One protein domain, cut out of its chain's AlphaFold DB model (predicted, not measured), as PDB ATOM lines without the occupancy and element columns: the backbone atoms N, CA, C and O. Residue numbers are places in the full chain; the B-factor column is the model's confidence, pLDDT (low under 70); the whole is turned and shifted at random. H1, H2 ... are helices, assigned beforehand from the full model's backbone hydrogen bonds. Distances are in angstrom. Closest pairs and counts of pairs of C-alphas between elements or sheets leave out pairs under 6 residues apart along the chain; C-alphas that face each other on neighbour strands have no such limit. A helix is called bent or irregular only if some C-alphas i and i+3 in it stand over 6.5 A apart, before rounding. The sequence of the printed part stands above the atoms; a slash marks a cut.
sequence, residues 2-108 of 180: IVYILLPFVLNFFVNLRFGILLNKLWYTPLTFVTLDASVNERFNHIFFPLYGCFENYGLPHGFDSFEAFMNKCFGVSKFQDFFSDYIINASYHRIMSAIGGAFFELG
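This is residues 2 to 108 of the 180 residues of an uncharacterized protein of Bacteroides fragilis (UniProt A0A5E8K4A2). A loose, all-helix model: the long helix H4 is the core of a body at one end, and H1, H2 and H3 zigzag away from H4's first end as an arm that makes much of the length. In the body, H8 runs side by side with the later part of H4, H5 crosses it nearly at a right angle, and the short H6 and H7 lie toward its beginning. The printed part has 107 residues with eight named helices, H1 to H8 in chain order, and no named strand. It is loose, with a radius of gyration of the C-alphas of 17.3 A, and spans 53 by 25 by 22 A.

Start at the hub, H4, residues 38 to 56, which has a kink of 27 degrees near residue 47. With its residues 46 to 54 alone it touches H8, residues 99 to 108, at a shallow tilt of 26 degrees, the same way; the closest C-alphas, of Cys 54 and Phe 105, are 4.9 A apart. Its residues 49 to 53 alone only just touch H5, residues 67 to 75, with 3 pairs of C-alphas within 8 A, the closest those of Phe 49 and Met 71 at 7.6 A; their lines are about perpendicular, at 81 degrees. Residues 38 to 42 alone only just touch H7, residues 86 to 89, with 3 pairs within 8 A, the closest C-alphas being those of Ala 38 and Tyr 87, 6.6 A apart. H6, residues 78 to 83, is close to H4 but not clearly touching: the closest C-alphas, of Asn 41 and Phe 83, are 7.5 A apart. Now look along the arm: H3, residues 30 to 36, and H4 touch only at the corner, and only just, with 3 pairs within 8 A; the closest C-alphas, of Thr 35 and Asn 41, are 5.4 A apart. H3 forms a helical hairpin with H2, residues 18 to 28, at a steep tilt of 37 degrees, only just beyond shallow; their closest C-alphas, of Leu 26 and Phe 33, are 5.5 A apart. H2 forms another with H1, residues 2 to 13, also at 37 degrees, where C-alphas 11 and 20 are the closest, 5.9 A apart. H1 and H4 are apart. Every O i to N i+4 pair is within hydrogen-bond range in H2, H5 and H8, against 5 of 8 in H1, 14 of 15 in H4, 1 of 3 in H3 and 0 of 2 in H6, where O i to N i+3 gives 3 of 4 in H3 and 2 of 3 in H6; H7 is too short for an i+4 pair.

Find C-alpha 38 at (-2.036, 40.602, -43.613); from there H4 runs 25.3 A to C-alpha 56 at (23.175, 40.794, -41.403). H1 begins at C-alpha 2, (-11.526, 48.312, -72.539), and is 17.6 A long, H2 15.8 A, H8 12.9 A and H5 12.3 A. H6 is irregular, with C-alphas 79 and 82 standing 7.0 A apart.

The C-alphas of Ile 2 and Gly 63 are the two farthest apart, at 54.0 A. The printed part has no cut, and no link is long; H4 to H5 and H7 to H8 are short, the others tight. Mean pLDDT of the printed part is 78.4, and 31 residues are under 70, among them 2 to 5, 18 to 23, 29 to 37 and 86 to 92.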
ATOM      1  N   ILE A   2     -10.253  48.861 -73.064       64.56
ATOM      2  CA  ILE A   2     -11.526  48.312 -72.539       64.56
ATOM      3  C   ILE A   2     -11.393  47.722 -71.123       64.56
ATOM      4  O   ILE A   2     -12.211  48.009 -70.257       64.56
ATOM      5  N   VAL A   3     -10.319  46.971 -70.856       62.97
ATOM      6  CA  VAL A   3     -10.043  46.393 -69.526       62.97
ATOM      7  C   VAL A   3      -9.880  47.476 -68.454       62.97
ATOM      8  O   VAL A   3     -10.396  47.323 -67.360       62.97
ATOM      9  N   TYR A   4      -9.247  48.608 -68.777       67.00
ATOM     10  CA  TYR A   4      -9.009  49.700 -67.824       67.00
ATOM     11  C   TYR A   4     -10.303  50.420 -67.403       67.00
ATOM     12  O   TYR A   4     -10.349  51.038 -66.346       67.00
ATOM     13  N   ILE A   5     -11.348  50.330 -68.234       66.81
ATOM     14  CA  ILE A   5     -12.655  50.966 -68.023       66.81
ATOM     15  C   ILE A   5     -13.636  49.981 -67.370       66.81
ATOM     16  O   ILE A   5     -14.351  50.347 -66.441       66.81
ATOM     17  N   LEU A   6     -13.656  48.720 -67.818       71.38
ATOM     18  CA  LEU A   6     -14.568  47.699 -67.290       71.38
ATOM     19  C   LEU A   6     -14.143  47.159 -65.925       71.38
ATOM     20  O   LEU A   6     -15.006  46.872 -65.100       71.38
ATOM     21  N   LEU A   7     -12.840  47.025 -65.668       70.19
ATOM     22  CA  LEU A   7     -12.345  46.466 -64.411       70.19
ATOM     23  C   LEU A   7     -12.826  47.261 -63.179       70.19
ATOM     24  O   LEU A   7     -13.433  46.637 -62.313       70.19
ATOM     25  N   PRO A   8     -12.679  48.600 -63.082       68.94
ATOM     26  CA  PRO A   8     -13.182  49.350 -61.924       68.94
ATOM     27  C   PRO A   8     -14.713  49.283 -61.774       68.94
ATOM     28  O   PRO A   8     -15.220  49.265 -60.653       68.94
ATOM     29  N   PHE A   9     -15.458  49.175 -62.879       72.88
ATOM     30  CA  PHE A   9     -16.913  49.005 -62.841       72.88
ATOM     31  C   PHE A   9     -17.319  47.642 -62.263       72.88
ATOM     32  O   PHE A   9     -18.188  47.569 -61.398       72.88
ATOM     33  N   VAL A  10     -16.646  46.565 -62.680       72.81
ATOM     34  CA  VAL A  10     -16.859  45.212 -62.145       72.81
ATOM     35  C   VAL A  10     -16.423  45.123 -60.679       72.81
ATOM     36  O   VAL A  10     -17.092  44.479 -59.875       72.81
ATOM     37  N   LEU A  11     -15.344  45.812 -60.298       69.56
ATOM     38  CA  LEU A  11     -14.843  45.824 -58.922       69.56
ATOM     39  C   LEU A  11     -15.820  46.443 -57.924       69.56
ATOM     40  O   LEU A  11     -15.883  45.967 -56.790       69.56
ATOM     41  N   ASN A  12     -16.634  47.413 -58.350       71.56
ATOM     42  CA  ASN A  12     -17.686  47.993 -57.512       71.56
ATOM     43  C   ASN A  12     -18.744  46.968 -57.061       71.56
ATOM     44  O   ASN A  12     -19.272  47.093 -55.958       71.56
ATOM     45  N   PHE A  13     -19.006  45.913 -57.840       74.44
ATOM     46  CA  PHE A  13     -19.940  44.847 -57.446       74.44
ATOM     47  C   PHE A  13     -19.386  43.923 -56.356       74.44
ATOM     48  O   PHE A  13     -20.151  43.259 -55.658       74.44
ATOM     49  N   PHE A  14     -18.064  43.886 -56.184       72.62
ATOM     50  CA  PHE A  14     -17.389  42.993 -55.244       72.62
ATOM     51  C   PHE A  14     -16.828  43.719 -54.014       72.62
ATOM     52  O   PHE A  14     -16.123  43.097 -53.223       72.62
ATOM     53  N   VAL A  15     -17.163  44.998 -53.804       66.56
ATOM     54  CA  VAL A  15     -16.649  45.829 -52.692       66.56
ATOM     55  C   VAL A  15     -16.923  45.226 -51.309       66.56
ATOM     56  O   VAL A  15     -16.143  45.443 -50.388       66.56
ATOM     57  N   ASN A  16     -17.969  44.410 -51.166       70.62
ATOM     58  CA  ASN A  16     -18.303  43.743 -49.901       70.62
ATOM     59  C   ASN A  16     -17.591  42.391 -49.705       70.62
ATOM     60  O   ASN A  16     -17.657  41.810 -48.623       70.62
ATOM     61  N   LEU A  17     -16.915  41.866 -50.731       73.06
ATOM     62  CA  LEU A  17     -16.130  40.637 -50.639       73.06
ATOM     63  C   LEU A  17     -14.661  40.979 -50.396       73.06
ATOM     64  O   LEU A  17     -14.096  41.849 -51.058       73.06
ATOM     65  N   ARG A  18     -13.992  40.218 -49.520       58.06
ATOM     66  CA  ARG A  18     -12.551  40.372 -49.238       58.06
ATOM     67  C   ARG A  18     -11.708  40.383 -50.520       58.06
ATOM     68  O   ARG A  18     -10.809  41.203 -50.651       58.06
ATOM     69  N   PHE A  19     -12.049  39.529 -51.488       67.06
ATOM     70  CA  PHE A  19     -11.409  39.487 -52.806       67.06
ATOM     71  C   PHE A  19     -11.599  40.778 -53.618       67.06
ATOM     72  O   PHE A  19     -10.651  41.248 -54.242       67.06
ATOM     73  N   GLY A  20     -12.789  41.382 -53.593       69.12
ATOM     74  CA  GLY A  20     -13.041  42.632 -54.309       69.12
ATOM     75  C   GLY A  20     -12.344  43.823 -53.661       69.12
ATOM     76  O   GLY A  20     -11.751  44.622 -54.375       69.12
ATOM     77  N   ILE A  21     -12.297  43.891 -52.325       67.44
ATOM     78  CA  ILE A  21     -11.500  44.894 -51.590       67.44
ATOM     79  C   ILE A  21     -10.017  44.786 -51.972       67.44
ATOM     80  O   ILE A  21      -9.358  45.798 -52.215       67.44
ATOM     81  N   LEU A  22      -9.502  43.556 -52.047       63.91
ATOM     82  CA  LEU A  22      -8.124  43.258 -52.425       63.91
ATOM     83  C   LEU A  22      -7.819  43.689 -53.869       63.91
ATOM     84  O   LEU A  22      -6.883  44.459 -54.081       63.91
ATOM     85  N   LEU A  23      -8.618  43.271 -54.855       69.38
ATOM     86  CA  LEU A  23      -8.388  43.667 -56.252       69.38
ATOM     87  C   LEU A  23      -8.493  45.182 -56.461       69.38
ATOM     88  O   LEU A  23      -7.730  45.748 -57.242       69.38
ATOM     89  N   ASN A  24      -9.432  45.834 -55.774       71.00
ATOM     90  CA  ASN A  24      -9.629  47.274 -55.886       71.00
ATOM     91  C   ASN A  24      -8.384  48.025 -55.379       71.00
ATOM     92  O   ASN A  24      -7.850  48.906 -56.049       71.00
ATOM     93  N   LYS A  25      -7.818  47.580 -54.253       67.38
ATOM     94  CA  LYS A  25      -6.568  48.129 -53.709       67.38
ATOM     95  C   LYS A  25      -5.343  47.835 -54.574       67.38
ATOM     96  O   LYS A  25      -4.505  48.721 -54.722       67.38
ATOM     97  N   LEU A  26      -5.247  46.641 -55.169       69.44
ATOM     98  CA  LEU A  26      -4.183  46.286 -56.119       69.44
ATOM     99  C   LEU A  26      -4.181  47.221 -57.338       69.44
ATOM    100  O   LEU A  26      -3.116  47.614 -57.808       69.44
ATOM    101  N   TRP A  27      -5.369  47.581 -57.832       73.25
ATOM    102  CA  TRP A  27      -5.536  48.443 -59.000       73.25
ATOM    103  C   TRP A  27      -5.132  49.896 -58.736       73.25
ATOM    104  O   TRP A  27      -4.435  50.500 -59.549       73.25
ATOM    105  N   TYR A  28      -5.552  50.459 -57.601       71.06
ATOM    106  CA  TYR A  28      -5.300  51.867 -57.288       71.06
ATOM    107  C   TYR A  28      -3.943  52.111 -56.614       71.06
ATOM    108  O   TYR A  28      -3.345  53.167 -56.809       71.06
ATOM    109  N   THR A  29      -3.438  51.147 -55.841       68.19
ATOM    110  CA  THR A  29      -2.241  51.305 -55.001       68.19
ATOM    111  C   THR A  29      -1.548  49.947 -54.763       68.19
ATOM    112  O   THR A  29      -1.674  49.345 -53.692       68.19
ATOM    113  N   PRO A  30      -0.801  49.423 -55.755       63.84
ATOM    114  CA  PRO A  30      -0.219  48.079 -55.693       63.84
ATOM    115  C   PRO A  30       0.856  47.924 -54.610       63.84
ATOM    116  O   PRO A  30       1.038  46.831 -54.083       63.84
ATOM    117  N   LEU A  31       1.546  49.004 -54.226       62.03
ATOM    118  CA  LEU A  31       2.580  48.947 -53.188       62.03
ATOM    119  C   LEU A  31       1.978  48.705 -51.795       62.03
ATOM    120  O   LEU A  31       2.472  47.876 -51.039       62.03
ATOM    121  N   THR A  32       0.850  49.349 -51.487       61.94
ATOM    122  CA  THR A  32       0.120  49.128 -50.230       61.94
ATOM    123  C   THR A  32      -0.652  47.810 -50.213       61.94
ATOM    124  O   THR A  32      -1.109  47.383 -49.164       61.94
ATOM    125  N   PHE A  33      -0.819  47.133 -51.352       60.03
ATOM    126  CA  PHE A  33      -1.483  45.827 -51.395       60.03
ATOM    127  C   PHE A  33      -0.701  44.755 -50.622       60.03
ATOM    128  O   PHE A  33      -1.296  43.958 -49.898       60.03
ATOM    129  N   VAL A  34       0.634  44.779 -50.721       59.41
ATOM    130  CA  VAL A  34       1.526  43.838 -50.023       59.41
ATOM    131  C   VAL A  34       1.508  44.057 -48.508       59.41
ATOM    132  O   VAL A  34       1.729  43.112 -47.759       59.41
ATOM    133  N   THR A  35       1.226  45.277 -48.045       60.59
ATOM    134  CA  THR A  35       1.138  45.618 -46.616       60.59
ATOM    135  C   THR A  35      -0.287  45.532 -46.061       60.59
ATOM    136  O   THR A  35      -0.460  45.294 -44.871       60.59
ATOM    137  N   LEU A  36      -1.319  45.654 -46.905       60.44
ATOM    138  CA  LEU A  36      -2.730  45.593 -46.498       60.44
ATOM    139  C   LEU A  36      -3.300  44.173 -46.425       60.44
ATOM    140  O   LEU A  36      -4.196  43.935 -45.611       60.44
ATOM    141  N   ASP A  37      -2.836  43.229 -47.250       67.75
ATOM    142  CA  ASP A  37      -3.184  41.822 -47.035       67.75
ATOM    143  C   ASP A  37      -2.247  41.230 -45.988       67.75
ATOM    144  O   ASP A  37      -1.141  40.786 -46.299       67.75
ATOM    145  N   ALA A  38      -2.726  41.202 -44.745       70.56
ATOM    146  CA  ALA A  38      -2.036  40.602 -43.613       70.56
ATOM    147  C   ALA A  38      -1.436  39.225 -43.944       70.56
ATOM    148  O   ALA A  38      -0.313  38.941 -43.548       70.56
ATOM    149  N   SER A  39      -2.130  38.401 -44.740       75.06
ATOM    150  CA  SER A  39      -1.656  37.055 -45.081       75.06
ATOM    151  C   SER A  39      -0.507  37.045 -46.092       75.06
ATOM    152  O   SER A  39       0.375  36.191 -46.025       75.06
ATOM    153  N   VAL A  40      -0.491  37.986 -47.040       77.56
ATOM    154  CA  VAL A  40       0.607  38.127 -48.008       77.56
ATOM    155  C   VAL A  40       1.808  38.780 -47.333       77.56
ATOM    156  O   VAL A  40       2.931  38.320 -47.535       77.56
ATOM    157  N   ASN A  41       1.568  39.793 -46.499       81.44
ATOM    158  CA  ASN A  41       2.604  40.452 -45.713       81.44
ATOM    159  C   ASN A  41       3.296  39.465 -44.763       81.44
ATOM    160  O   ASN A  41       4.520  39.379 -44.745       81.44
ATOM    161  N   GLU A  42       2.520  38.643 -44.050       81.06
ATOM    162  CA  GLU A  42       3.042  37.622 -43.141       81.06
ATOM    163  C   GLU A  42       3.953  36.637 -43.886       81.06
ATOM    164  O   GLU A  42       5.091  36.399 -43.475       81.06
ATOM    165  N   ARG A  43       3.499  36.131 -45.040       84.12
ATOM    166  CA  ARG A  43       4.296  35.227 -45.887       84.12
ATOM    167  C   ARG A  43       5.567  35.884 -46.397       84.12
ATOM    168  O   ARG A  43       6.615  35.246 -46.386       84.12
ATOM    169  N   PHE A  44       5.480  37.133 -46.847       84.56
ATOM    170  CA  PHE A  44       6.643  37.888 -47.289       84.56
ATOM    171  C   PHE A  44       7.658  38.037 -46.152       84.56
ATOM    172  O   PHE A  44       8.838  37.748 -46.351       84.56
ATOM    173  N   ASN A  45       7.205  38.377 -44.943       87.31
ATOM    174  CA  ASN A  45       8.068  38.546 -43.774       87.31
ATOM    175  C   ASN A  45       8.784  37.244 -43.393       87.31
ATOM    176  O   ASN A  45       9.988  37.263 -43.135       87.31
ATOM    177  N   HIS A  46       8.095  36.101 -43.461       87.81
ATOM    178  CA  HIS A  46       8.698  34.780 -43.239       87.81
ATOM    179  C   HIS A  46       9.701  34.338 -44.319       87.81
ATOM    180  O   HIS A  46      10.331  33.295 -44.156       87.81
ATOM    181  N   ILE A  47       9.858  35.093 -45.409       88.56
ATOM    182  CA  ILE A  47      10.886  34.865 -46.435       88.56
ATOM    183  C   ILE A  47      11.987  35.916 -46.304       88.56
ATOM    184  O   ILE A  47      13.169  35.581 -46.250       88.56
ATOM    185  N   PHE A  48      11.596  37.188 -46.234       89.44
ATOM    186  CA  PHE A  48      12.501  38.326 -46.248       89.44
ATOM    187  C   PHE A  48      13.363  38.405 -44.986       89.44
ATOM    188  O   PHE A  48      14.584  38.467 -45.101       89.44
ATOM    189  N   PHE A  49      12.762  38.369 -43.792       90.88
ATOM    190  CA  PHE A  49      13.502  38.569 -42.541       90.88
ATOM    191  C   PHE A  49      14.498  37.449 -42.221       90.88
ATOM    192  O   PHE A  49      15.623  37.779 -41.852       90.88
ATOM    193  N   PRO A  50      14.183  36.156 -42.420       90.50
ATOM    194  CA  PRO A  50      15.169  35.091 -42.250       90.50
ATOM    195  C   PRO A  50      16.387  35.242 -43.174       90.50
ATOM    196  O   PRO A  50      17.529  35.090 -42.738       90.50
ATOM    197  N   LEU A  51      16.157  35.599 -44.445       90.88
ATOM    198  CA  LEU A  51      17.244  35.857 -45.391       90.88
ATOM    199  C   LEU A  51      18.032  37.108 -44.997       90.88
ATOM    200  O   LEU A  51      19.260  37.074 -44.985       90.88
ATOM    201  N   TYR A  52      17.343  38.191 -44.633       91.31
ATOM    202  CA  TYR A  52      17.971  39.421 -44.162       91.31
ATOM    203  C   TYR A  52      18.854  39.170 -42.935       91.31
ATOM    204  O   TYR A  52      20.002  39.598 -42.946       91.31
ATOM    205  N   GLY A  53      18.373  38.421 -41.938       90.56
ATOM    206  CA  GLY A  53      19.160  38.038 -40.766       90.56
ATOM    207  C   GLY A  53      20.407  37.252 -41.155       90.56
ATOM    208  O   GLY A  53      21.511  37.613 -40.753       90.56
ATOM    209  N   CYS A  54      20.273  36.251 -42.034       91.81
ATOM    210  CA  CYS A  54      21.425  35.516 -42.563       91.81
ATOM    211  C   CYS A  54      22.482  36.455 -43.176       91.81
ATOM    212  O   CYS A  54      23.673  36.254 -42.946       91.81
ATOM    213  N   PHE A  55      22.082  37.481 -43.934       91.38
ATOM    214  CA  PHE A  55      23.025  38.453 -44.498       91.38
ATOM    215  C   PHE A  55      23.560  39.458 -43.464       91.38
ATOM    216  O   PHE A  55      24.739  39.800 -43.541       91.38
ATOM    217  N   GLU A  56      22.744  39.907 -42.501       91.00
ATOM    218  CA  GLU A  56      23.175  40.794 -41.403       91.00
ATOM    219  C   GLU A  56      24.300  40.139 -40.596       91.00
ATOM    220  O   GLU A  56      25.294  40.783 -40.267       91.00
ATOM    221  N   ASN A  57      24.180  38.836 -40.342       91.19
ATOM    222  CA  ASN A  57      25.149  38.072 -39.564       91.19
ATOM    223  C   ASN A  57      26.258  37.437 -40.425       91.19
ATOM    224  O   ASN A  57      26.869  36.450 -40.021       91.19
ATOM    225  N   TYR A  58      26.503  37.950 -41.639       91.88
ATOM    226  CA  TYR A  58      27.539  37.464 -42.568       91.88
ATOM    227  C   TYR A  58      27.483  35.949 -42.864       91.88
ATOM    228  O   TYR A  58      28.501  35.312 -43.138       91.88
ATOM    229  N   GLY A  59      26.292  35.354 -42.815       89.69
ATOM    230  CA  GLY A  59      26.080  33.922 -43.013       89.69
ATOM    231  C   GLY A  59      26.387  33.057 -41.788       89.69
ATOM    232  O   GLY A  59      26.459  31.835 -41.930       89.69
ATOM    233  N   LEU A  60      26.571  33.642 -40.603       93.75
ATOM    234  CA  LEU A  60      26.675  32.893 -39.354       93.75
ATOM    235  C   LEU A  60      25.289  32.431 -38.864       93.75
ATOM    236  O   LEU A  60      24.298  33.148 -39.031       93.75
ATOM    237  N   PRO A  61      25.210  31.236 -38.251       93.19
ATOM    238  CA  PRO A  61      23.965  30.710 -37.706       93.19
ATOM    239  C   PRO A  61      23.455  31.581 -36.552       93.19
ATOM    240  O   PRO A  61      24.221  31.935 -35.654       93.19
ATOM    241  N   HIS A  62      22.154  31.876 -36.540       90.88
ATOM    242  CA  HIS A  62      21.495  32.554 -35.412       90.88
ATOM    243  C   HIS A  62      21.079  31.579 -34.303       90.88
ATOM    244  O   HIS A  62      20.660  32.012 -33.231       90.88
ATOM    245  N   GLY A  63      21.179  30.269 -34.552       88.88
ATOM    246  CA  GLY A  63      20.680  29.237 -33.648       88.88
ATOM    247  C   GLY A  63      19.171  29.023 -33.769       88.88
ATOM    248  O   GLY A  63      18.453  29.813 -34.380       88.88
ATOM    249  N   PHE A  64      18.699  27.915 -33.205       88.50
ATOM    250  CA  PHE A  64      17.278  27.570 -33.187       88.50
ATOM    251  C   PHE A  64      16.506  28.474 -32.222       88.50
ATOM    252  O   PHE A  64      17.050  28.896 -31.203       88.50
ATOM    253  N   ASP A  65      15.235  28.736 -32.537       87.88
ATOM    254  CA  ASP A  65      14.294  29.483 -31.680       87.88
ATOM    255  C   ASP A  65      14.690  30.951 -31.390       87.88
ATOM    256  O   ASP A  65      14.099  31.622 -30.551       87.88
ATOM    257  N   SER A  66      15.672  31.500 -32.113       90.50
ATOM    258  CA  SER A  66      16.111  32.899 -31.970       90.50
ATOM    259  C   SER A  66      15.361  33.878 -32.881       90.50
ATOM    260  O   SER A  66      15.569  35.093 -32.813       90.50
ATOM    261  N   PHE A  67      14.473  33.367 -33.737       90.00
ATOM    262  CA  PHE A  67      13.779  34.167 -34.743       90.00
ATOM    263  C   PHE A  67      12.831  35.206 -34.135       90.00
ATOM    264  O   PHE A  67      12.768  36.330 -34.626       90.00
ATOM    265  N   GLU A  68      12.144  34.875 -33.042       89.31
ATOM    266  CA  GLU A  68      11.261  35.820 -32.352       89.31
ATOM    267  C   GLU A  68      12.041  37.030 -31.819       89.31
ATOM    268  O   GLU A  68      11.664  38.180 -32.051       89.31
ATOM    269  N   ALA A  69      13.180  36.782 -31.167       89.44
ATOM    270  CA  ALA A  69      14.052  37.839 -30.663       89.44
ATOM    271  C   ALA A  69      14.588  38.725 -31.801       89.44
ATOM    272  O   ALA A  69      14.649  39.950 -31.667       89.44
ATOM    273  N   PHE A  70      14.929  38.116 -32.941       90.75
ATOM    274  CA  PHE A  70      15.347  38.836 -34.139       90.75
ATOM    275  C   PHE A  70      14.229  39.722 -34.707       90.75
ATOM    276  O   PHE A  70      14.453  40.904 -34.969       90.75
ATOM    277  N   MET A  71      13.011  39.193 -34.828       89.31
ATOM    278  CA  MET A  71      11.854  39.958 -35.297       89.31
ATOM    279  C   MET A  71      11.526  41.126 -34.364       89.31
ATOM    280  O   MET A  71      11.309  42.236 -34.843       89.31
ATOM    281  N   ASN A  72      11.603  40.926 -33.045       88.38
ATOM    282  CA  ASN A  72      11.410  41.992 -32.058       88.38
ATOM    283  C   ASN A  72      12.428  43.132 -32.217       88.38
ATOM    284  O   ASN A  72      12.065  44.308 -32.131       88.38
ATOM    285  N   LYS A  73      13.690  42.807 -32.526       88.50
ATOM    286  CA  LYS A  73      14.705  43.811 -32.886       88.50
ATOM    287  C   LYS A  73      14.322  44.537 -34.180       88.50
ATOM    288  O   LYS A  73      14.419  45.761 -34.231       88.50
ATOM    289  N   CYS A  74      13.866  43.815 -35.205       86.69
ATOM    290  CA  CYS A  74      13.447  44.400 -36.483       86.69
ATOM    291  C   CYS A  74      12.223  45.317 -36.356       86.69
ATOM    292  O   CYS A  74      12.204  46.363 -37.006       86.69
ATOM    293  N   PHE A  75      11.254  44.992 -35.494       85.38
ATOM    294  CA  PHE A  75      10.121  45.872 -35.193       85.38
ATOM    295  C   PHE A  75      10.585  47.216 -34.615       85.38
ATOM    296  O   PHE A  75       9.996  48.245 -34.913       85.38
ATOM    297  N   GLY A  76      11.680  47.260 -33.852       81.50
ATOM    298  CA  GLY A  76      12.226  48.513 -33.313       81.50
ATOM    299  C   GLY A  76      12.927  49.422 -34.335       81.50
ATOM    300  O   GLY A  76      13.275  50.555 -34.004       81.50
ATOM    301  N   VAL A  77      13.163  48.961 -35.569       85.00
ATOM    302  CA  VAL A  77      13.930  49.705 -36.581       85.00
ATOM    303  C   VAL A  77      12.993  50.486 -37.502       85.00
ATOM    304  O   VAL A  77      12.197  49.905 -38.235       85.00
ATOM    305  N   SER A  78      13.154  51.812 -37.544       78.94
ATOM    306  CA  SER A  78      12.313  52.724 -38.342       78.94
ATOM    307  C   SER A  78      12.240  52.362 -39.828       78.94
ATOM    308  O   SER A  78      11.186  52.482 -40.438       78.94
ATOM    309  N   LYS A  79      13.334  51.851 -40.406       80.44
ATOM    310  CA  LYS A  79      13.397  51.416 -41.810       80.44
ATOM    311  C   LYS A  79      12.481  50.226 -42.130       80.44
ATOM    312  O   LYS A  79      12.125  50.043 -43.289       80.44
ATOM    313  N   PHE A  80      12.148  49.394 -41.142       81.12
ATOM    314  CA  PHE A  80      11.342  48.191 -41.361       81.12
ATOM    315  C   PHE A  80       9.858  48.373 -41.051       81.12
ATOM    316  O   PHE A  80       9.068  47.512 -41.419       81.12
ATOM    317  N   GLN A  81       9.472  49.503 -40.455       75.56
ATOM    318  CA  GLN A  81       8.084  49.813 -40.099       75.56
ATOM    319  C   GLN A  81       7.134  49.718 -41.299       75.56
ATOM    320  O   GLN A  81       6.065  49.131 -41.183       75.56
ATOM    321  N   ASP A  82       7.570  50.165 -42.478       72.88
ATOM    322  CA  ASP A  82       6.766  50.103 -43.707       72.88
ATOM    323  C   ASP A  82       6.468  48.668 -44.182       72.88
ATOM    324  O   ASP A  82       5.551  48.455 -44.974       72.88
ATOM    325  N   PHE A  83       7.237  47.672 -43.727       71.62
ATOM    326  CA  PHE A  83       7.021  46.266 -44.078       71.62
ATOM    327  C   PHE A  83       6.043  45.563 -43.143       71.62
ATOM    328  O   PHE A  83       5.581  44.476 -43.486       71.62
ATOM    329  N   PHE A  84       5.708  46.160 -42.001       77.56
ATOM    330  CA  PHE A  84       4.842  45.549 -41.005       77.56
ATOM    331  C   PHE A  84       3.446  46.162 -41.054       77.56
ATOM    332  O   PHE A  84       3.269  47.374 -41.044       77.56
ATOM    333  N   SER A  85       2.429  45.305 -41.099       72.31
ATOM    334  CA  SER A  85       1.051  45.741 -40.864       72.31
ATOM    335  C   SER A  85       0.760  45.812 -39.363       72.31
ATOM    336  O   SER A  85       1.349  45.059 -38.587       72.31
ATOM    337  N   ASP A  86      -0.208  46.633 -38.944       67.88
ATOM    338  CA  ASP A  86      -0.657  46.696 -37.539       67.88
ATOM    339  C   ASP A  86      -1.081  45.321 -36.988       67.88
ATOM    340  O   ASP A  86      -0.929  45.031 -35.801       67.88
ATOM    341  N   TYR A  87      -1.586  44.443 -37.861       68.25
ATOM    342  CA  TYR A  87      -1.908  43.056 -37.523       68.25
ATOM    343  C   TYR A  87      -0.659  42.251 -37.136       68.25
ATOM    344  O   TYR A  87      -0.694  41.445 -36.214       68.25
ATOM    345  N   ILE A  88       0.448  42.497 -37.831       69.00
ATOM    346  CA  ILE A  88       1.715  41.772 -37.717       69.00
ATOM    347  C   ILE A  88       2.560  42.260 -36.548       69.00
ATOM    348  O   ILE A  88       3.196  41.443 -35.896       69.00
ATOM    349  N   ILE A  89       2.512  43.555 -36.236       65.75
ATOM    350  CA  ILE A  89       3.186  44.124 -35.057       65.75
ATOM    351  C   ILE A  89       2.618  43.524 -33.762       65.75
ATOM    352  O   ILE A  89       3.347  43.315 -32.798       65.75
ATOM    353  N   ASN A  90       1.320  43.206 -33.750       63.16
ATOM    354  CA  ASN A  90       0.651  42.570 -32.613       63.16
ATOM    355  C   ASN A  90       0.662  41.030 -32.679       63.16
ATOM    356  O   ASN A  90       0.178  40.376 -31.755       63.16
ATOM    357  N   ALA A  91       1.178  40.443 -33.763       66.56
ATOM    358  CA  ALA A  91       1.290  39.000 -33.925       66.56
ATOM    359  C   ALA A  91       2.641  38.503 -33.394       66.56
ATOM    360  O   ALA A  91       3.697  39.070 -33.666       66.56
ATOM    361  N   SER A  92       2.624  37.395 -32.659       64.25
ATOM    362  CA  SER A  92       3.831  36.769 -32.127       64.25
ATOM    363  C   SER A  92       4.516  35.889 -33.184       64.25
ATOM    364  O   SER A  92       4.018  34.812 -33.532       64.25
ATOM    365  N   TYR A  93       5.679  36.321 -33.682       72.50
ATOM    366  CA  TYR A  93       6.501  35.572 -34.645       72.50
ATOM    367  C   TYR A  93       7.365  34.510 -33.954       72.50
ATOM    368  O   TYR A  93       8.579  34.649 -33.849       72.50
ATOM    369  N   HIS A  94       6.752  33.415 -33.511       71.19
ATOM    370  CA  HIS A  94       7.498  32.346 -32.835       71.19
ATOM    371  C   HIS A  94       8.285  31.438 -33.790       71.19
ATOM    372  O   HIS A  94       9.225  30.773 -33.373       71.19
ATOM    373  N   ARG A  95       7.887  31.324 -35.066       78.00
ATOM    374  CA  ARG A  95       8.457  30.320 -35.983       78.00
ATOM    375  C   ARG A  95       8.648  30.849 -37.393       78.00
ATOM    376  O   ARG A  95       7.870  31.667 -37.877       78.00
ATOM    377  N   ILE A  96       9.653  30.313 -38.078       84.69
ATOM    378  CA  ILE A  96       9.890  30.572 -39.498       84.69
ATOM    379  C   ILE A  96       9.074  29.570 -40.316       84.69
ATOM    380  O   ILE A  96       9.223  28.361 -40.158       84.69
ATOM    381  N   MET A  97       8.201  30.064 -41.194       84.00
ATOM    382  CA  MET A  97       7.362  29.204 -42.041       84.00
ATOM    383  C   MET A  97       8.008  28.839 -43.386       84.00
ATOM    384  O   MET A  97       7.524  27.939 -44.067       84.00
ATOM    385  N   SER A  98       9.074  29.535 -43.792       87.62
ATOM    386  CA  SER A  98       9.840  29.220 -45.004       87.62
ATOM    387  C   SER A  98      10.905  28.170 -44.696       87.62
ATOM    388  O   SER A  98      11.736  28.386 -43.815       87.62
ATOM    389  N   ALA A  99      10.933  27.057 -45.435       86.62
ATOM    390  CA  ALA A  99      11.902  25.987 -45.191       86.62
ATOM    391  C   ALA A  99      13.338  26.436 -45.506       86.62
ATOM    392  O   ALA A  99      14.244  26.257 -44.694       86.62
ATOM    393  N   ILE A 100      13.545  27.064 -46.670       88.81
ATOM    394  CA  ILE A 100      14.862  27.596 -47.050       88.81
ATOM    395  C   ILE A 100      15.212  28.823 -46.207       88.81
ATOM    396  O   ILE A 100      16.332  28.900 -45.708       88.81
ATOM    397  N   GLY A 101      14.273  29.757 -46.014       88.19
ATOM    398  CA  GLY A 101      14.514  30.942 -45.187       88.19
ATOM    399  C   GLY A 101      14.920  30.566 -43.761       88.19
ATOM    400  O   GLY A 101      15.908  31.086 -43.249       88.19
ATOM    401  N   GLY A 102      14.217  29.599 -43.164       88.94
ATOM    402  CA  GLY A 102      14.526  29.060 -41.843       88.94
ATOM    403  C   GLY A 102      15.898  28.408 -41.786       88.94
ATOM    404  O   GLY A 102      16.703  28.770 -40.935       88.94
ATOM    405  N   ALA A 103      16.212  27.539 -42.750       90.50
ATOM    406  CA  ALA A 103      17.525  26.910 -42.822       90.50
ATOM    407  C   ALA A 103      18.662  27.943 -42.894       90.50
ATOM    408  O   ALA A 103      19.636  27.821 -42.157       90.50
ATOM    409  N   PHE A 104      18.543  28.971 -43.740       92.62
ATOM    410  CA  PHE A 104      19.560  30.024 -43.847       92.62
ATOM    411  C   PHE A 104      19.672  30.874 -42.580       92.62
ATOM    412  O   PHE A 104      20.778  31.244 -42.201       92.62
ATOM    413  N   PHE A 105      18.569  31.168 -41.900       92.88
ATOM    414  CA  PHE A 105      18.614  31.932 -40.657       92.88
ATOM    415  C   PHE A 105      19.244  31.129 -39.506       92.88
ATOM    416  O   PHE A 105      20.182  31.594 -38.854       92.88
ATOM    417  N   GLU A 106      18.768  29.902 -39.292       92.81
ATOM    418  CA  GLU A 106      19.174  29.057 -38.165       92.81
ATOM    419  C   GLU A 106      20.579  28.477 -38.354       92.81
ATOM    420  O   GLU A 106      21.375  28.486 -37.415       92.81
ATOM    421  N   LEU A 107      20.899  27.994 -39.562       92.00
ATOM    422  CA  LEU A 107      22.156  27.299 -39.874       92.00
ATOM    423  C   LEU A 107      23.180  28.182 -40.604       92.00
ATOM    424  O   LEU A 107      24.343  27.787 -40.732       92.00
ATOM    425  N   GLY A 108      22.784  29.354 -41.107       91.88
ATOM    426  CA  GLY A 108      23.677  30.227 -41.865       91.88
ATOM    427  C   GLY A 108      24.170  29.567 -43.154       91.88
ATOM    428  O   GLY A 108      23.422  28.908 -43.880       91.88
TER     429      GLY A 108